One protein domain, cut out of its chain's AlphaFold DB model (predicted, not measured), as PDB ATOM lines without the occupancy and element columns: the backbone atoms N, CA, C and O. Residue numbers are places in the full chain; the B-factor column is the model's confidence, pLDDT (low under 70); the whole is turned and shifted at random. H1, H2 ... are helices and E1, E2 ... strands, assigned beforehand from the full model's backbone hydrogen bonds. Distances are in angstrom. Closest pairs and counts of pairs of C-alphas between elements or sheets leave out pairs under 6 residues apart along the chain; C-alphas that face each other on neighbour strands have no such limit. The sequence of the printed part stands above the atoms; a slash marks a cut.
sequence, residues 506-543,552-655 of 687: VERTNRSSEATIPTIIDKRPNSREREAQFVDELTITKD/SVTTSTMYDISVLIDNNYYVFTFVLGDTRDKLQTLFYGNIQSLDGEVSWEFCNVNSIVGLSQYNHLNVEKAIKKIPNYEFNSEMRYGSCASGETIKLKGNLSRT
ATOM      1  N   VAL A 506     111.525 121.557  60.218       75.19
ATOM      2  CA  VAL A 506     112.320 122.707  59.765       75.19
ATOM      3  C   VAL A 506     112.012 122.979  58.303       75.19
ATOM      4  O   VAL A 506     112.168 122.094  57.464       75.19
ATOM      5  N   GLU A 507     111.669 124.224  57.994       73.31
ATOM      6  CA  GLU A 507     111.430 124.690  56.633       73.31
ATOM      7  C   GLU A 507     112.263 125.928  56.317       73.31
ATOM      8  O   GLU A 507     112.526 126.767  57.178       73.31
ATOM      9  N   ARG A 508     112.698 126.042  55.061       67.12
ATOM     10  CA  ARG A 508     113.397 127.223  54.553       67.12
ATOM     11  C   ARG A 508     112.595 127.839  53.427       67.12
ATOM     12  O   ARG A 508     112.323 127.166  52.435       67.12
ATOM     13  N   THR A 509     112.278 129.121  53.548       64.19
ATOM     14  CA  THR A 509     111.496 129.848  52.544       64.19
ATOM     15  C   THR A 509     112.154 131.177  52.185       64.19
ATOM     16  O   THR A 509     112.975 131.709  52.925       64.19
ATOM     17  N   ASN A 510     111.805 131.718  51.017       55.72
ATOM     18  CA  ASN A 510     112.317 133.004  50.519       55.72
ATOM     19  C   ASN A 510     111.344 134.166  50.790       55.72
ATOM     20  O   ASN A 510     111.328 135.146  50.047       55.72
ATOM     21  N   ARG A 511     110.453 134.019  51.775       55.84
ATOM     22  CA  ARG A 511     109.380 134.973  52.072       55.84
ATOM     23  C   ARG A 511     109.410 135.297  53.563       55.84
ATOM     24  O   ARG A 511     109.586 134.407  54.387       55.84
ATOM     25  N   SER A 512     109.261 136.573  53.900       55.47
ATOM     26  CA  SER A 512     109.242 137.048  55.287       55.47
ATOM     27  C   SER A 512     108.171 138.122  55.451       55.47
ATOM     28  O   SER A 512     108.183 139.111  54.716       55.47
ATOM     29  N   SER A 513     107.268 137.947  56.412       61.28
ATOM     30  CA  SER A 513     106.208 138.898  56.769       61.28
ATOM     31  C   SER A 513     106.167 139.138  58.286       61.28
ATOM     32  O   SER A 513     106.975 138.611  59.054       61.28
ATOM     33  N   GLU A 514     105.289 140.026  58.751       67.25
ATOM     34  CA  GLU A 514     104.982 140.140  60.178       67.25
ATOM     35  C   GLU A 514     103.973 139.070  60.581       67.25
ATOM     36  O   GLU A 514     102.813 139.155  60.193       67.25
ATOM     37  N   ALA A 515     104.427 138.082  61.359       73.06
ATOM     38  CA  ALA A 515     103.545 137.083  61.941       73.06
ATOM     39  C   ALA A 515     102.557 137.752  62.901       73.06
ATOM     40  O   ALA A 515     102.931 138.609  63.711       73.06
ATOM     41  N   THR A 516     101.305 137.324  62.833       82.50
ATOM     42  CA  THR A 516     100.257 137.684  63.784       82.50
ATOM     43  C   THR A 516      99.847 136.460  64.591       82.50
ATOM     44  O   THR A 516     100.260 135.347  64.287       82.50
ATOM     45  N   ILE A 517      99.075 136.645  65.665       83.62
ATOM     46  CA  ILE A 517      98.460 135.505  66.358       83.62
ATOM     47  C   ILE A 517      97.296 135.024  65.481       83.62
ATOM     48  O   ILE A 517      96.307 135.764  65.372       83.62
ATOM     49  N   PRO A 518      97.377 133.831  64.859       82.75
ATOM     50  CA  PRO A 518      96.294 133.336  64.033       82.75
ATOM     51  C   PRO A 518      95.126 132.871  64.912       82.75
ATOM     52  O   PRO A 518      95.292 132.492  66.073       82.75
ATOM     53  N   THR A 519      93.918 132.865  64.353       85.00
ATOM     54  CA  THR A 519      92.782 132.191  64.993       85.00
ATOM     55  C   THR A 519      92.975 130.685  64.867       85.00
ATOM     56  O   THR A 519      92.946 130.162  63.754       85.00
ATOM     57  N   ILE A 520      93.154 129.990  65.990       88.38
ATOM     58  CA  ILE A 520      93.458 128.555  65.999       88.38
ATOM     59  C   ILE A 520      92.247 127.749  65.528       88.38
ATOM     60  O   ILE A 520      91.213 127.734  66.199       88.38
ATOM     61  N   ILE A 521      92.390 127.094  64.372       84.44
ATOM     62  CA  ILE A 521      91.315 126.322  63.723       84.44
ATOM     63  C   ILE A 521      91.100 124.995  64.450       84.44
ATOM     64  O   ILE A 521      89.968 124.653  64.786       84.44
ATOM     65  N   ASP A 522      92.190 124.283  64.746       89.00
ATOM     66  CA  ASP A 522      92.151 123.003  65.444       89.00
ATOM     67  C   ASP A 522      93.049 123.009  66.689       89.00
ATOM     68  O   ASP A 522      94.276 123.159  66.654       89.00
ATOM     69  N   LYS A 523      92.391 122.848  67.836       90.69
ATOM     70  CA  LYS A 523      92.986 122.901  69.173       90.69
ATOM     71  C   LYS A 523      93.402 121.516  69.686       90.69
ATOM     72  O   LYS A 523      94.029 121.422  70.742       90.69
ATOM     73  N   ARG A 524      93.093 120.441  68.950       90.38
ATOM     74  CA  ARG A 524      93.364 119.044  69.335       90.38
ATOM     75  C   ARG A 524      94.865 118.717  69.333       90.38
ATOM     76  O   ARG A 524      95.635 119.366  68.622       90.38
ATOM     77  N   PRO A 525      95.328 117.731  70.118       87.88
ATOM     78  CA  PRO A 525      96.726 117.293  70.069       87.88
ATOM     79  C   PRO A 525      97.095 116.759  68.671       87.88
ATOM     80  O   PRO A 525      96.261 116.137  68.017       87.88
ATOM     81  N   ASN A 526      98.348 116.954  68.236       84.50
ATOM     82  CA  ASN A 526      98.881 116.458  66.954       84.50
ATOM     83  C   ASN A 526      98.068 116.910  65.718       84.50
ATOM     84  O   ASN A 526      97.787 116.117  64.812       84.50
ATOM     85  N   SER A 527      97.630 118.172  65.702       88.31
ATOM     86  CA  SER A 527      96.813 118.718  64.619       88.31
ATOM     87  C   SER A 527      97.673 119.171  63.442       88.31
ATOM     88  O   SER A 527      98.368 120.181  63.525       88.31
ATOM     89  N   ARG A 528      97.542 118.485  62.300       86.06
ATOM     90  CA  ARG A 528      98.197 118.896  61.046       86.06
ATOM     91  C   ARG A 528      97.711 120.250  60.531       86.06
ATOM     92  O   ARG A 528      98.462 120.952  59.869       86.06
ATOM     93  N   GLU A 529      96.459 120.600  60.811       87.38
ATOM     94  CA  GLU A 529      95.871 121.873  60.390       87.38
ATOM     95  C   GLU A 529      96.491 123.034  61.169       87.38
ATOM     96  O   GLU A 529      96.857 124.046  60.571       87.38
ATOM     97  N   ARG A 530      96.691 122.865  62.484       89.25
ATOM     98  CA  ARG A 530      97.421 123.841  63.303       89.25
ATOM     99  C   ARG A 530      98.893 123.915  62.908       89.25
ATOM    100  O   ARG A 530      99.413 125.012  62.755       89.25
ATOM    101  N   GLU A 531      99.552 122.774  62.718       85.38
ATOM    102  CA  GLU A 531     100.945 122.724  62.254       85.38
ATOM    103  C   GLU A 531     101.120 123.520  60.947       85.38
ATOM    104  O   GLU A 531     101.950 124.425  60.882       85.38
ATOM    105  N   ALA A 532     100.278 123.257  59.941       83.75
ATOM    106  CA  ALA A 532     100.293 123.988  58.676       83.75
ATOM    107  C   ALA A 532     100.006 125.485  58.869       83.75
ATOM    108  O   ALA A 532     100.716 126.313  58.312       83.75
ATOM    109  N   GLN A 533      99.031 125.844  59.712       85.75
ATOM    110  CA  GLN A 533      98.695 127.239  60.003       85.75
ATOM    111  C   GLN A 533      99.876 128.021  60.598       85.75
ATOM    112  O   GLN A 533     100.115 129.163  60.212       85.75
ATOM    113  N   PHE A 534     100.615 127.425  61.535       84.12
ATOM    114  CA  PHE A 534     101.754 128.079  62.186       84.12
ATOM    115  C   PHE A 534     102.951 128.226  61.247       84.12
ATOM    116  O   PHE A 534     103.660 129.232  61.300       84.12
ATOM    117  N   VAL A 535     103.173 127.233  60.382       76.69
ATOM    118  CA  VAL A 535     104.201 127.303  59.340       76.69
ATOM    119  C   VAL A 535     103.827 128.353  58.288       76.69
ATOM    120  O   VAL A 535     104.666 129.186  57.943       76.69
ATOM    121  N   ASP A 536     102.572 128.391  57.835       77.00
ATOM    122  CA  ASP A 536     102.070 129.368  56.858       77.00
ATOM    123  C   ASP A 536     102.176 130.812  57.373       77.00
ATOM    124  O   ASP A 536     102.634 131.697  56.646       77.00
ATOM    125  N   GLU A 537     101.830 131.057  58.642       74.75
ATOM    126  CA  GLU A 537     101.875 132.397  59.251       74.75
ATOM    127  C   GLU A 537     103.296 132.988  59.272       74.75
ATOM    128  O   GLU A 537     103.474 134.205  59.212       74.75
ATOM    129  N   LEU A 538     104.326 132.136  59.305       65.50
ATOM    130  CA  LEU A 538     105.731 132.552  59.253       65.50
ATOM    131  C   LEU A 538     106.344 132.483  57.844       65.50
ATOM    132  O   LEU A 538     107.479 132.925  57.659       65.50
ATOM    133  N   THR A 539     105.623 131.962  56.844       58.03
ATOM    134  CA  THR A 539     106.133 131.760  55.473       58.03
ATOM    135  C   THR A 539     105.374 132.539  54.386       58.03
ATOM    136  O   THR A 539     105.893 132.678  53.273       58.03
ATOM    137  N   ILE A 540     104.196 133.117  54.661       48.88
ATOM    138  CA  ILE A 540     103.367 133.815  53.660       48.88
ATOM    139  C   ILE A 540     103.283 135.335  53.915       48.88
ATOM    140  O   ILE A 540     102.871 135.815  54.968       48.88
ATOM    141  N   THR A 541     103.618 136.126  52.890       46.16
ATOM    142  CA  THR A 541     103.341 137.569  52.797       46.16
ATOM    143  C   THR A 541     101.914 137.855  52.333       46.16
ATOM    144  O   THR A 541     101.514 137.401  51.259       46.16
ATOM    145  N   LYS A 542     101.217 138.755  53.038       38.25
ATOM    146  CA  LYS A 542     100.396 139.788  52.393       38.25
ATOM    147  C   LYS A 542     101.243 141.056  52.271       38.25
ATOM    148  O   LYS A 542     101.275 141.844  53.205       38.25
ATOM    149  N   ASP A 543     101.899 141.266  51.133       36.03
ATOM    150  CA  ASP A 543     102.108 142.634  50.652       36.03
ATOM    151  C   ASP A 543     102.171 142.678  49.122       36.03
ATOM    152  O   ASP A 543     102.718 141.793  48.467       36.03
ATOM    153  N   SER A 552     116.057 137.261  51.405       52.78
ATOM    154  CA  SER A 552     116.130 136.852  52.807       52.78
ATOM    155  C   SER A 552     115.571 135.436  52.907       52.78
ATOM    156  O   SER A 552     114.373 135.210  52.760       52.78
ATOM    157  N   VAL A 553     116.461 134.462  53.103       57.25
ATOM    158  CA  VAL A 553     116.054 133.094  53.438       57.25
ATOM    159  C   VAL A 553     115.611 133.100  54.898       57.25
ATOM    160  O   VAL A 553     116.428 133.366  55.781       57.25
ATOM    161  N   THR A 554     114.336 132.818  55.138       63.88
ATOM    162  CA  THR A 554     113.782 132.572  56.471       63.88
ATOM    163  C   THR A 554     113.933 131.092  56.783       63.88
ATOM    164  O   THR A 554     113.517 130.248  55.986       63.88
ATOM    165  N   THR A 555     114.535 130.762  57.923       70.50
ATOM    166  CA  THR A 555     114.517 129.395  58.459       70.50
ATOM    167  C   THR A 555     113.476 129.331  59.566       70.50
ATOM    168  O   THR A 555     113.638 129.975  60.600       70.50
ATOM    169  N   SER A 556     112.417 128.558  59.347       75.94
ATOM    170  CA  SER A 556     111.345 128.336  60.312       75.94
ATOM    171  C   SER A 556     111.529 126.978  60.976       75.94
ATOM    172  O   SER A 556     111.601 125.954  60.299       75.94
ATOM    173  N   THR A 557     111.618 126.962  62.302       82.44
ATOM    174  CA  THR A 557     111.733 125.749  63.120       82.44
ATOM    175  C   THR A 557     110.498 125.619  63.998       82.44
ATOM    176  O   THR A 557     110.234 126.511  64.801       82.44
ATOM    177  N   MET A 558     109.758 124.519  63.867       86.56
ATOM    178  CA  MET A 558     108.534 124.245  64.620       86.56
ATOM    179  C   MET A 558     108.704 123.059  65.571       86.56
ATOM    180  O   MET A 558     109.288 122.033  65.213       86.56
ATOM    181  N   TYR A 559     108.100 123.195  66.750       89.19
ATOM    182  CA  TYR A 559     107.887 122.149  67.741       89.19
ATOM    183  C   TYR A 559     106.394 122.110  68.107       89.19
ATOM    184  O   TYR A 559     105.881 123.080  68.660       89.19
ATOM    185  N   ASP A 560     105.702 121.007  67.821       90.00
ATOM    186  CA  ASP A 560     104.355 120.727  68.347       90.00
ATOM    187  C   ASP A 560     104.465 119.627  69.404       90.00
ATOM    188  O   ASP A 560     105.020 118.564  69.141       90.00
ATOM    189  N   ILE A 561     103.997 119.896  70.617       92.56
ATOM    190  CA  ILE A 561     104.100 119.018  71.780       92.56
ATOM    191  C   ILE A 561     102.694 118.791  72.320       92.56
ATOM    192  O   ILE A 561     101.987 119.739  72.647       92.56
ATOM    193  N   SER A 562     102.296 117.535  72.488       91.75
ATOM    194  CA  SER A 562     101.095 117.179  73.240       91.75
ATOM    195  C   SER A 562     101.442 116.255  74.394       91.75
ATOM    196  O   SER A 562     102.151 115.272  74.217       91.75
ATOM    197  N   VAL A 563     100.940 116.562  75.583       91.88
ATOM    198  CA  VAL A 563     101.148 115.765  76.792       91.88
ATOM    199  C   VAL A 563      99.790 115.314  77.308       91.88
ATOM    200  O   VAL A 563      98.961 116.148  77.648       91.88
ATOM    201  N   LEU A 564      99.548 114.008  77.357       90.12
ATOM    202  CA  LEU A 564      98.372 113.402  77.974       90.12
ATOM    203  C   LEU A 564      98.747 112.903  79.364       90.12
ATOM    204  O   LEU A 564      99.516 111.946  79.488       90.12
ATOM    205  N   ILE A 565      98.204 113.556  80.388       86.56
ATOM    206  CA  ILE A 565      98.375 113.197  81.798       86.56
ATOM    207  C   ILE A 565      97.029 113.405  82.491       86.56
ATOM    208  O   ILE A 565      96.399 114.445  82.310       86.56
ATOM    209  N   ASP A 566      96.600 112.426  83.291       83.19
ATOM    210  CA  ASP A 566      95.376 112.507  84.106       83.19
ATOM    211  C   ASP A 566      94.133 112.929  83.296       83.19
ATOM    212  O   ASP A 566      93.414 113.865  83.639       83.19
ATOM    213  N   ASN A 567      93.932 112.273  82.147       85.50
ATOM    214  CA  ASN A 567      92.827 112.523  81.213       85.50
ATOM    215  C   ASN A 567      92.720 113.971  80.690       85.50
ATOM    216  O   ASN A 567      91.665 114.381  80.205       85.50
ATOM    217  N   ASN A 568      93.812 114.735  80.741       88.62
ATOM    218  CA  ASN A 568      93.900 116.061  80.147       88.62
ATOM    219  C   ASN A 568      95.050 116.114  79.142       88.62
ATOM    220  O   ASN A 568      96.149 115.617  79.401       88.62
ATOM    221  N   TYR A 569      94.789 116.737  77.996       92.38
ATOM    222  CA  TYR A 569      95.806 117.096  77.024       92.38
ATOM    223  C   TYR A 569      96.325 118.500  77.318       92.38
ATOM    224  O   TYR A 569      95.561 119.460  77.358       92.38
ATOM    225  N   TYR A 570      97.640 118.610  77.441       93.25
ATOM    226  CA  TYR A 570      98.369 119.866  77.416       93.25
ATOM    227  C   TYR A 570      99.008 119.974  76.036       93.25
ATOM    228  O   TYR A 570      99.855 119.151  75.686       93.25
ATOM    229  N   VAL A 571      98.560 120.928  75.227       94.31
ATOM    230  CA  VAL A 571      99.026 121.093  73.846       94.31
ATOM    231  C   VAL A 571      99.835 122.370  73.752       94.31
ATOM    232  O   VAL A 571      99.364 123.417  74.179       94.31
ATOM    233  N   PHE A 572     101.026 122.287  73.171       94.88
ATOM    234  CA  PHE A 572     101.928 123.407  72.966       94.88
ATOM    235  C   PHE A 572     102.445 123.398  71.531       94.88
ATOM    236  O   PHE A 572     102.934 122.380  71.059       94.88
ATOM    237  N   THR A 573     102.402 124.536  70.853       92.69
ATOM    238  CA  THR A 573     103.014 124.713  69.531       92.69
ATOM    239  C   THR A 573     103.924 125.923  69.586       92.69
ATOM    240  O   THR A 573     103.487 127.006  69.966       92.69
ATOM    241  N   PHE A 574     105.189 125.749  69.223       91.88
ATOM    242  CA  PHE A 574     106.188 126.808  69.189       91.88
ATOM    243  C   PHE A 574     106.839 126.844  67.813       91.88
ATOM    244  O   PHE A 574     107.341 125.822  67.348       91.88
ATOM    245  N   VAL A 575     106.879 128.013  67.179       88.75
ATOM    246  CA  VAL A 575     107.632 128.222  65.941       88.75
ATOM    247  C   VAL A 575     108.582 129.393  66.092       88.75
ATOM    248  O   VAL A 575     108.192 130.465  66.551       88.75
ATOM    249  N   LEU A 576     109.821 129.176  65.670       86.69
ATOM    250  CA  LEU A 576     110.881 130.165  65.564       86.69
ATOM    251  C   LEU A 576     111.161 130.433  64.084       86.69
ATOM    252  O   LEU A 576     111.637 129.540  63.389       86.69
ATOM    253  N   GLY A 577     110.881 131.643  63.612       81.00
ATOM    254  CA  GLY A 577     111.296 132.131  62.299       81.00
ATOM    255  C   GLY A 577     112.529 133.014  62.436       81.00
ATOM    256  O   GLY A 577     112.473 134.052  63.096       81.00
ATOM    257  N   ASP A 578     113.634 132.611  61.817       77.19
ATOM    258  CA  ASP A 578     114.893 133.356  61.842       77.19
ATOM    259  C   ASP A 578     115.292 133.843  60.442       77.19
ATOM    260  O   ASP A 578     115.285 133.083  59.467       77.19
ATOM    261  N   THR A 579     115.650 135.122  60.352       72.31
ATOM    262  CA  THR A 579     116.204 135.792  59.168       72.31
ATOM    263  C   THR A 579     117.421 136.614  59.588       72.31
ATOM    264  O   THR A 579     117.577 136.937  60.760       72.31
ATOM    265  N   ARG A 580     118.252 137.055  58.631       67.38
ATOM    266  CA  ARG A 580     119.476 137.834  58.930       67.38
ATOM    267  C   ARG A 580     119.275 139.006  59.898       67.38
ATOM    268  O   ARG A 580     120.166 139.261  60.699       67.38
ATOM    269  N   ASP A 581     118.138 139.696  59.817       70.69
ATOM    270  CA  ASP A 581     117.918 140.958  60.530       70.69
ATOM    271  C   ASP A 581     116.732 140.907  61.507       70.69
ATOM    272  O   ASP A 581     116.489 141.882  62.229       70.69
ATOM    273  N   LYS A 582     115.987 139.794  61.540       76.69
ATOM    274  CA  LYS A 582     114.737 139.666  62.293       76.69
ATOM    275  C   LYS A 582     114.526 138.246  62.809       76.69
ATOM    276  O   LYS A 582     114.568 137.297  62.031       76.69
ATOM    277  N   LEU A 583     114.192 138.150  64.092       82.56
ATOM    278  CA  LEU A 583     113.759 136.928  64.765       82.56
ATOM    279  C   LEU A 583     112.282 137.058  65.120       82.56
ATOM    280  O   LEU A 583     111.861 138.085  65.658       82.56
ATOM    281  N   GLN A 584     111.494 136.030  64.843       86.38
ATOM    282  CA  GLN A 584     110.082 135.958  65.198       86.38
ATOM    283  C   GLN A 584     109.785 134.648  65.911       86.38
ATOM    284  O   GLN A 584     110.290 133.595  65.536       86.38
ATOM    285  N   THR A 585     108.932 134.707  66.927       89.75
ATOM    286  CA  THR A 585     108.434 133.518  67.617       89.75
ATOM    287  C   THR A 585     106.923 133.556  67.675       89.75
ATOM    288  O   THR A 585     106.369 134.579  68.077       89.75
ATOM    289  N   LEU A 586     106.277 132.439  67.377       90.94
ATOM    290  CA  LEU A 586     104.856 132.230  67.605       90.94
ATOM    291  C   LEU A 586     104.694 131.062  68.574       90.94
ATOM    292  O   LEU A 586     105.325 130.020  68.406       90.94
ATOM    293  N   PHE A 587     103.874 131.239  69.601       93.06
ATOM    294  CA  PHE A 587     103.607 130.216  70.599       93.06
ATOM    295  C   PHE A 587     102.115 130.110  70.868       93.06
ATOM    296  O   PHE A 587     101.396 131.111  70.891       93.06
ATOM    297  N   TYR A 588     101.678 128.886  71.109       94.81
ATOM    298  CA  TYR A 588     100.333 128.540  71.514       94.81
ATOM    299  C   TYR A 588     100.380 127.449  72.571       94.81
ATOM    300  O   TYR A 588     101.193 126.532  72.483       94.81
ATOM    301  N   GLY A 589      99.501 127.563  73.558       95.12
ATOM    302  CA  GLY A 589      99.328 126.607  74.634       95.12
ATOM    303  C   GLY A 589      97.851 126.438  74.962       95.12
ATOM    304  O   GLY A 589      97.127 127.429  75.067       95.12
ATOM    305  N   ASN A 590      97.399 125.205  75.165       94.88
ATOM    306  CA  ASN A 590      96.087 124.943  75.740       94.88
ATOM    307  C   ASN A 590      96.099 123.789  76.744       94.88
ATOM    308  O   ASN A 590      97.017 122.965  76.771       94.88
ATOM    309  N   ILE A 591      95.045 123.753  77.553       93.19
ATOM    310  CA  ILE A 591      94.671 122.601  78.368       93.19
ATOM    311  C   ILE A 591      93.267 122.200  77.940       93.19
ATOM    312  O   ILE A 591      92.363 123.040  77.927       93.19
ATOM    313  N   GLN A 592      93.080 120.934  77.581       93.12
ATOM    314  CA  GLN A 592      91.779 120.414  77.175       93.12
ATOM    315  C   GLN A 592      91.503 119.020  77.729       93.12
ATOM    316  O   GLN A 592      92.419 118.216  77.909       93.12
ATOM    317  N   SER A 593      90.229 118.725  77.970       91.94
ATOM    318  CA  SER A 593      89.774 117.390  78.361       91.94
ATOM    319  C   SER A 593      89.897 116.390  77.200       91.94
ATOM    320  O   SER A 593      90.100 116.772  76.042       91.94
ATOM    321  N   LEU A 594      89.740 115.091  77.481       87.12
ATOM    322  CA  LEU A 594      89.669 114.046  76.443       87.12
ATOM    323  C   LEU A 594      88.553 114.292  75.412       87.12
ATOM    324  O   LEU A 594      88.712 113.919  74.249       87.12
ATOM    325  N   ASP A 595      87.465 114.947  75.822       86.19
ATOM    326  CA  ASP A 595      86.327 115.287  74.959       86.19
ATOM    327  C   ASP A 595      86.606 116.511  74.061       86.19
ATOM    328  O   ASP A 595      85.807 116.849  73.185       86.19
ATOM    329  N   GLY A 596      87.768 117.158  74.236       83.31
ATOM    330  CA  GLY A 596      88.220 118.309  73.452       83.31
ATOM    331  C   GLY A 596      87.735 119.663  73.973       83.31
ATOM    332  O   GLY A 596      87.842 120.658  73.256       83.31
ATOM    333  N   GLU A 597      87.198 119.724  75.194       89.81
ATOM    334  CA  GLU A 597      86.807 120.985  75.825       89.81
ATOM    335  C   GLU A 597      88.043 121.703  76.374       89.81
ATOM    336  O   GLU A 597      88.755 121.169  77.223       89.81
ATOM    337  N   VAL A 598      88.299 122.917  75.883       90.62
ATOM    338  CA  VAL A 598      89.465 123.723  76.260       90.62
ATOM    339  C   VAL A 598      89.151 124.527  77.520       90.62
ATOM    340  O   VAL A 598      88.322 125.434  77.485       90.62
ATOM    341  N   SER A 599      89.834 124.222  78.622       90.25
ATOM    342  CA  SER A 599      89.693 124.929  79.902       90.25
ATOM    343  C   SER A 599      90.607 126.148  80.007       90.25
ATOM    344  O   SER A 599      90.329 127.081  80.764       90.25
ATOM    345  N   TRP A 600      91.702 126.148  79.247       90.94
ATOM    346  CA  TRP A 600      92.689 127.216  79.245       90.94
ATOM    347  C   TRP A 600      93.343 127.351  77.875       90.94
ATOM    348  O   TRP A 600      93.699 126.349  77.259       90.94
ATOM    349  N   GLU A 601      93.528 128.587  77.413       93.50
ATOM    350  CA  GLU A 601      94.152 128.900  76.128       93.50
ATOM    351  C   GLU A 601      95.041 130.140  76.256       93.50
ATOM    352  O   GLU A 601      94.648 131.153  76.849       93.50
ATOM    353  N   PHE A 602      96.234 130.062  75.674       93.25
ATOM    354  CA  PHE A 602      97.210 131.139  75.631       93.25
ATOM    355  C   PHE A 602      97.961 131.132  74.307       93.25
ATOM    356  O   PHE A 602      98.268 130.081  73.745       93.25
ATOM    357  N   CYS A 603      98.311 132.315  73.827       93.75
ATOM    358  CA  CYS A 603      99.128 132.465  72.635       93.75
ATOM    359  C   CYS A 603      99.901 133.768  72.675       93.75
ATOM    360  O   CYS A 603      99.438 134.780  73.205       93.75
ATOM    361  N   ASN A 604     101.083 133.746  72.075       92.94
ATOM    362  CA  ASN A 604     101.891 134.936  71.930       92.94
ATOM    363  C   ASN A 604     102.639 134.954  70.608       92.94
ATOM    364  O   ASN A 604     103.074 133.920  70.103       92.94
ATOM    365  N   VAL A 605     102.856 136.161  70.101       91.56
ATOM    366  CA  VAL A 605     103.785 136.427  69.009       91.56
ATOM    367  C   VAL A 605     104.818 137.432  69.490       91.56
ATOM    368  O   VAL A 605     104.475 138.446  70.098       91.56
ATOM    369  N   ASN A 606     106.091 137.144  69.240       90.31
ATOM    370  CA  ASN A 606     107.184 138.068  69.511       90.31
ATOM    371  C   ASN A 606     107.978 138.303  68.233       90.31
ATOM    372  O   ASN A 606     108.138 137.400  67.413       90.31
ATOM    373  N   SER A 607     108.508 139.508  68.079       87.94
ATOM    374  CA  SER A 607     109.446 139.855  67.021       87.94
ATOM    375  C   SER A 607     110.549 140.741  67.573       87.94
ATOM    376  O   SER A 607     110.287 141.629  68.385       87.94
ATOM    377  N   ILE A 608     111.775 140.493  67.128       85.06
ATOM    378  CA  ILE A 608     112.939 141.331  67.388       85.06
ATOM    379  C   ILE A 608     113.530 141.702  66.031       85.06
ATOM    380  O   ILE A 608     113.879 140.819  65.250       85.06
ATOM    381  N   VAL A 609     113.620 142.998  65.745       81.81
ATOM    382  CA  VAL A 609     114.163 143.557  64.498       81.81
ATOM    383  C   VAL A 609     115.476 144.275  64.803       81.81
ATOM    384  O   VAL A 609     115.611 144.897  65.854       81.81
ATOM    385  N   GLY A 610     116.440 144.203  63.884       70.00
ATOM    386  CA  GLY A 610     117.757 144.837  64.025       70.00
ATOM    387  C   GLY A 610     118.865 143.874  64.457       70.00
ATOM    388  O   GLY A 610     119.934 144.323  64.862       70.00
ATOM    389  N   LEU A 611     118.629 142.559  64.355       62.91
ATOM    390  CA  LEU A 611     119.570 141.494  64.737       62.91
ATOM    391  C   LEU A 611     120.731 141.280  63.761       62.91
ATOM    392  O   LEU A 611     121.587 140.441  64.028       62.91
ATOM    393  N   SER A 612     120.779 142.051  62.671       60.38
ATOM    394  CA  SER A 612     121.824 141.996  61.651       60.38
ATOM    395  C   SER A 612     123.200 141.841  62.300       60.38
ATOM    396  O   SER A 612     123.667 142.750  63.000       60.38
ATOM    397  N   GLN A 613     123.848 140.697  62.066       53.69
ATOM    398  CA  GLN A 613     125.240 140.483  62.444       53.69
ATOM    399  C   GLN A 613     126.101 141.430  61.609       53.69
ATOM    400  O   GLN A 613     126.547 141.116  60.504       53.69
ATOM    401  N   TYR A 614     126.308 142.643  62.113       53.66
ATOM    402  CA  TYR A 614     127.276 143.555  61.536       53.66
ATOM    403  C   TYR A 614     128.668 143.047  61.896       53.66
ATOM    404  O   TYR A 614     129.265 143.496  62.872       53.66
ATOM    405  N   ASN A 615     129.202 142.135  61.082       51.00
ATOM    406  CA  ASN A 615     130.619 141.785  61.102       51.00
ATOM    407  C   ASN A 615     131.428 142.968  60.565       51.00
ATOM    408  O   ASN A 615     131.940 142.978  59.443       51.00
ATOM    409  N   HIS A 616     131.518 144.022  61.364       54.91
ATOM    410  CA  HIS A 616     132.501 145.056  61.145       54.91
ATOM    411  C   HIS A 616     133.838 144.502  61.618       54.91
ATOM    412  O   HIS A 616     134.142 144.525  62.802       54.91
ATOM    413  N   LEU A 617     134.674 144.101  60.660       57.78
ATOM    414  CA  LEU A 617     136.093 143.750  60.844       57.78
ATOM    415  C   LEU A 617     136.946 144.926  61.382       57.78
ATOM    416  O   LEU A 617     138.168 144.912  61.344       57.78
ATOM    417  N   ASN A 618     136.307 146.012  61.813       67.38
ATOM    418  CA  ASN A 618     136.930 147.216  62.318       67.38
ATOM    419  C   ASN A 618     136.125 147.696  63.527       67.38
ATOM    420  O   ASN A 618     135.021 148.236  63.383       67.38
ATOM    421  N   VAL A 619     136.712 147.524  64.707       72.25
ATOM    422  CA  VAL A 619     136.101 147.841  66.000       72.25
ATOM    423  C   VAL A 619     135.711 149.322  66.114       72.25
ATOM    424  O   VAL A 619     134.641 149.634  66.630       72.25
ATOM    425  N   GLU A 620     136.481 150.250  65.531       74.81
ATOM    426  CA  GLU A 620     136.131 151.685  65.522       74.81
ATOM    427  C   GLU A 620     134.847 151.977  64.749       74.81
ATOM    428  O   GLU A 620     134.085 152.883  65.094       74.81
ATOM    429  N   LYS A 621     134.600 151.226  63.673       71.56
ATOM    430  CA  LYS A 621     133.363 151.347  62.895       71.56
ATOM    431  C   LYS A 621     132.205 150.638  63.598       71.56
ATOM    432  O   LYS A 621     131.101 151.179  63.603       71.56
ATOM    433  N   ALA A 622     132.466 149.493  64.233       70.81
ATOM    434  CA  ALA A 622     131.476 148.736  64.999       70.81
ATOM    435  C   ALA A 622     130.927 149.534  66.197       70.81
ATOM    436  O   ALA A 622     129.717 149.592  66.414       70.81
ATOM    437  N   ILE A 623     131.803 150.208  66.948       73.00
ATOM    438  CA  ILE A 623     131.437 150.961  68.158       73.00
ATOM    439  C   ILE A 623     130.670 152.251  67.831       73.00
ATOM    440  O   ILE A 623     129.785 152.652  68.587       73.00
ATOM    441  N   LYS A 624     130.947 152.887  66.686       70.50
ATOM    442  CA  LYS A 624     130.213 154.087  66.243       70.50
ATOM    443  C   LYS A 624     128.770 153.798  65.837       70.50
ATOM    444  O   LYS A 624     127.957 154.717  65.811       70.50
ATOM    445  N   LYS A 625     128.441 152.543  65.519       68.44
ATOM    446  CA  LYS A 625     127.081 152.147  65.170       68.44
ATOM    447  C   LYS A 625     126.329 151.745  66.433       68.44
ATOM    448  O   LYS A 625     126.745 150.835  67.145       68.44
ATOM    449  N   ILE A 626     125.238 152.444  66.721       65.88
ATOM    450  CA  ILE A 626     124.354 152.129  67.844       65.88
ATOM    451  C   ILE A 626     123.433 150.995  67.377       65.88
ATOM    452  O   ILE A 626     122.646 151.226  66.454       65.88
ATOM    453  N   PRO A 627     123.530 149.774  67.938       68.94
ATOM    454  CA  PRO A 627     122.514 148.769  67.684       68.94
ATOM    455  C   PRO A 627     121.197 149.277  68.275       68.94
ATOM    456  O   PRO A 627     121.156 149.714  69.428       68.94
ATOM    457  N   ASN A 628     120.150 149.268  67.458       74.50
ATOM    458  CA  ASN A 628     118.795 149.581  67.877       74.50
ATOM    459  C   ASN A 628     117.953 148.343  67.590       74.50
ATOM    460  O   ASN A 628     117.684 148.047  66.425       74.50
ATOM    461  N   TYR A 629     117.617 147.605  68.644       82.75
ATOM    462  CA  TYR A 629     116.756 146.438  68.540       82.75
ATOM    463  C   TYR A 629     115.339 146.854  68.886       82.75
ATOM    464  O   TYR A 629     115.077 147.303  70.000       82.75
ATOM    465  N   GLU A 630     114.422 146.683  67.952       86.06
ATOM    466  CA  GLU A 630     113.006 146.889  68.227       86.06
ATOM    467  C   GLU A 630     112.411 145.546  68.620       86.06
ATOM    468  O   GLU A 630     112.494 144.589  67.848       86.06
ATOM    469  N   PHE A 631     111.835 145.457  69.817       88.56
ATOM    470  CA  PHE A 631     111.096 144.277  70.241       88.56
ATOM    471  C   PHE A 631     109.604 144.593  70.300       88.56
ATOM    472  O   PHE A 631     109.174 145.606  70.858       88.56
ATOM    473  N   ASN A 632     108.804 143.696  69.737       89.38
ATOM    474  CA  ASN A 632     107.353 143.719  69.845       89.38
ATOM    475  C   ASN A 632     106.891 142.357  70.353       89.38
ATOM    476  O   ASN A 632     107.312 141.328  69.828       89.38
ATOM    477  N   SER A 633     106.015 142.353  71.347       91.38
ATOM    478  CA  SER A 633     105.384 141.165  71.904       91.38
ATOM    479  C   SER A 633     103.893 141.427  72.067       91.38
ATOM    480  O   SER A 633     103.485 142.452  72.616       91.38
ATOM    481  N   GLU A 634     103.075 140.513  71.571       93.50
ATOM    482  CA  GLU A 634     101.639 140.484  71.815       93.50
ATOM    483  C   GLU A 634     101.292 139.134  72.432       93.50
ATOM    484  O   GLU A 634     101.679 138.091  71.909       93.50
ATOM    485  N   MET A 635     100.576 139.161  73.552       93.31
ATOM    486  CA  MET A 635     100.130 137.984  74.293       93.31
ATOM    487  C   MET A 635      98.615 138.044  74.448       93.31
ATOM    488  O   MET A 635      98.073 139.113  74.738       93.31
ATOM    489  N   ARG A 636      97.934 136.909  74.280       93.62
ATOM    490  CA  ARG A 636      96.486 136.774  74.474       93.62
ATOM    491  C   ARG A 636      96.174 135.651  75.453       93.62
ATOM    492  O   ARG A 636      96.737 134.563  75.343       93.62
ATOM    493  N   TYR A 637      95.267 135.923  76.389       88.75
ATOM    494  CA  TYR A 637      94.815 134.978  77.411       88.75
ATOM    495  C   TYR A 637      93.317 134.675  77.272       88.75
ATOM    496  O   TYR A 637      92.511 135.564  76.993       88.75
ATOM    497  N   GLY A 638      92.937 133.413  77.471       85.38
ATOM    498  CA  GLY A 638      91.552 132.930  77.462       85.38
ATOM    499  C   GLY A 638      91.018 132.575  76.072       85.38
ATOM    500  O   GLY A 638      90.274 131.610  75.939       85.38
ATOM    501  N   SER A 639      91.407 133.319  75.033       87.19
ATOM    502  CA  SER A 639      91.125 132.977  73.633       87.19
ATOM    503  C   SER A 639      92.145 133.612  72.697       87.19
ATOM    504  O   SER A 639      92.428 134.807  72.793       87.19
ATOM    505  N   CYS A 640      92.646 132.852  71.724       86.62
ATOM    506  CA  CYS A 640      93.554 133.406  70.719       86.62
ATOM    507  C   CYS A 640      92.875 134.346  69.725       86.62
ATOM    508  O   CYS A 640      93.528 135.240  69.189       86.62
ATOM    509  N   ALA A 641      91.564 134.206  69.516       85.38
ATOM    510  CA  ALA A 641      90.814 135.062  68.600       85.38
ATOM    511  C   ALA A 641      90.424 136.407  69.234       85.38
ATOM    512  O   ALA A 641      90.487 137.441  68.573       85.38
ATOM    513  N   SER A 642      90.005 136.393  70.503       83.62
ATOM    514  CA  SER A 642      89.350 137.544  71.148       83.62
ATOM    515  C   SER A 642      89.634 137.672  72.650       83.62
ATOM    516  O   SER A 642      88.848 138.287  73.367       83.62
ATOM    517  N   GLY A 643      90.694 137.035  73.145       86.25
ATOM    518  CA  GLY A 643      91.063 137.057  74.556       86.25
ATOM    519  C   GLY A 643      91.636 138.393  75.026       86.25
ATOM    520  O   GLY A 643      91.911 139.306  74.239       86.25
ATOM    521  N   GLU A 644      91.853 138.492  76.334       91.19
ATOM    522  CA  GLU A 644      92.519 139.648  76.930       91.19
ATOM    523  C   GLU A 644      93.929 139.777  76.358       91.19
ATOM    524  O   GLU A 644      94.679 138.802  76.312       91.19
ATOM    525  N   THR A 645      94.273 140.974  75.884       91.62
ATOM    526  CA  THR A 645      95.496 141.205  75.113       91.62
ATOM    527  C   THR A 645      96.460 142.103  75.873       91.62
ATOM    528  O   THR A 645      96.107 143.216  76.263       91.62
ATOM    529  N   ILE A 646      97.708 141.658  76.003       92.81
ATOM    530  CA  ILE A 646      98.826 142.453  76.511       92.81
ATOM    531  C   ILE A 646      99.777 142.710  75.345       92.81
ATOM    532  O   ILE A 646     100.235 141.771  74.695       92.81
ATOM    533  N   LYS A 647     100.079 143.985  75.075       92.00
ATOM    534  CA  LYS A 647     101.054 144.385  74.055       92.00
ATOM    535  C   LYS A 647     102.228 145.093  74.709       92.00
ATOM    536  O   LYS A 647     102.046 146.072  75.429       92.00
ATOM    537  N   LEU A 648     103.425 144.614  74.416       91.12
ATOM    538  CA  LEU A 648     104.689 145.194  74.838       91.12
ATOM    539  C   LEU A 648     105.465 145.591  73.586       91.12
ATOM    540  O   LEU A 648     105.774 144.753  72.742       91.12
ATOM    541  N   LYS A 649     105.779 146.876  73.470       91.69
ATOM    542  CA  LYS A 649     106.634 147.414  72.416       91.69
ATOM    543  C   LYS A 649     107.732 148.233  73.064       91.69
ATOM    544  O   LYS A 649     107.447 149.080  73.910       91.69
ATOM    545  N   GLY A 650     108.968 148.001  72.656       88.44
ATOM    546  CA  GLY A 650     110.092 148.773  73.148       88.44
ATOM    547  C   GLY A 650     111.285 148.700  72.217       88.44
ATOM    548  O   GLY A 650     111.389 147.818  71.371       88.44
ATOM    549  N   ASN A 651     112.192 149.649  72.409       87.50
ATOM    550  CA  ASN A 651     113.443 149.722  71.676       87.50
ATOM    551  C   ASN A 651     114.592 149.582  72.670       87.50
ATOM    552  O   ASN A 651     114.663 150.308  73.663       87.50
ATOM    553  N   LEU A 652     115.488 148.642  72.404       80.75
ATOM    554  CA  LEU A 652     116.725 148.454  73.139       80.75
ATOM    555  C   LEU A 652     117.844 149.134  72.359       80.75
ATOM    556  O   LEU A 652     118.164 148.747  71.237       80.75
ATOM    557  N   SER A 653     118.451 150.139  72.979       81.75
ATOM    558  CA  SER A 653     119.622 150.829  72.446       81.75
ATOM    559  C   SER A 653     120.777 150.746  73.434       81.75
ATOM    560  O   SER A 653     120.588 150.658  74.650       81.75
ATOM    561  N   ARG A 654     122.000 150.740  72.906       81.19
ATOM    562  CA  ARG A 654     123.212 150.729  73.729       81.19
ATOM    563  C   ARG A 654     123.434 152.106  74.362       81.19
ATOM    564  O   ARG A 654     123.461 153.103  73.649       81.19
ATOM    565  N   THR A 655     123.660 152.147  75.674       82.31
ATOM    566  CA  THR A 655     123.979 153.389  76.394       82.31
ATOM    567  C   THR A 655     125.440 153.811  76.200       82.31
ATOM    568  O   THR A 655     126.323 152.985  75.941       82.31
TER     569      THR A 655
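This is residues 506 to 543 and 552 to 655 of the 687 residues of the protein "Vitellogenin domain-containing protein" of Atta cephalotes (UniProt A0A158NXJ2). A wide, twisted sheet of seven antiparallel strands forms a long slab, with the helix H1 packed over one face near E2 and E3 and the other face bare of any named helix. Between E5 and E6 the chain makes an arm, residues 610 to 627, that reaches well beyond the sheet to the small helix H2 and makes much of the length. The printed part has 142 residues, with two named helices and seven named strands in the order E1 H1 E2 E3 E4 E5 H2 E6 E7; the sheet's order is E1 - E2 - E3 - E4 - E5 - E6 - E7, and the class is mostly strand, in two layers, with H1 on one face of the sheet. It is only just loose, close to compact, with a radius of gyration of the C-alphas of 17.8 A, and only just elongated, spanning 62 by 31 by 30 A.

The sheet runs E1, residues 506 to 509, E2, 554 to 565, E3, 568 to 579, E4, 582 to 593, E5, 598 to 609, E6, 628 to 637, and E7, 644 to 653; E1 and E7 are the edge strands. E2 E3 E4 E5 form a meander, each strand the antiparallel neighbour of the one before. E1 and E2 are antiparallel at 149 degrees, with N 507 and O 556 2.9 A apart, within hydrogen-bond range. In the hairpin E2 and E3, N 559 and O 574 are 2.8 A apart; in the hairpin E3 and E4, N 573 and O 588 are 2.8 A apart; in the hairpin E4 and E5, N 587 and O 604 are 2.8 A apart. Across E5 and E6, N 605 and O 634 are 2.9 A apart, and in the hairpin E6 and E7, N 633 and O 648 are 2.8 A apart. H1, residues 528 to 539, is on the sheet at a height of 8.4 A, over E2 and only just over E3, on which 3 of its C-alphas fall. It runs along the strands, at 25 degrees to E2 on the local plane; its closest C-alphas to E3 are those of Leu 538 and Gly 577, 6.4 A. H2, residues 619 to 624, is not on the sheet. O i to N i+4 pairs within hydrogen-bond range number 7 of 8 in H1 and 1 of 2 in H2.

E1 begins at C-alpha 506, (112.320, 122.707, 59.765). E2 is 35.4 A long, E3 36.4 A, E4 37.1 A, E5 33.8 A, and E6 and E7 29.7 A each; H1 is 16.1 A long. H2 begins at C-alpha 619, (136.101, 147.841, 66.000), and E7 ends at C-alpha 653, (119.622, 150.829, 72.446).

The C-alphas of Asp 595 and Glu 620 are the two farthest apart, 62.4 A. Residues 544 to 551 are not printed; C-alphas 543 and 552 are 15.3 A apart across this cut, in the link H1 to E2. The link E1 to H1, residues 510 to 527, is long. Mean pLDDT of the printed part is 80.4; 28 residues are under 70, among them 508 to 514, 538 to 543 and 611 to 618.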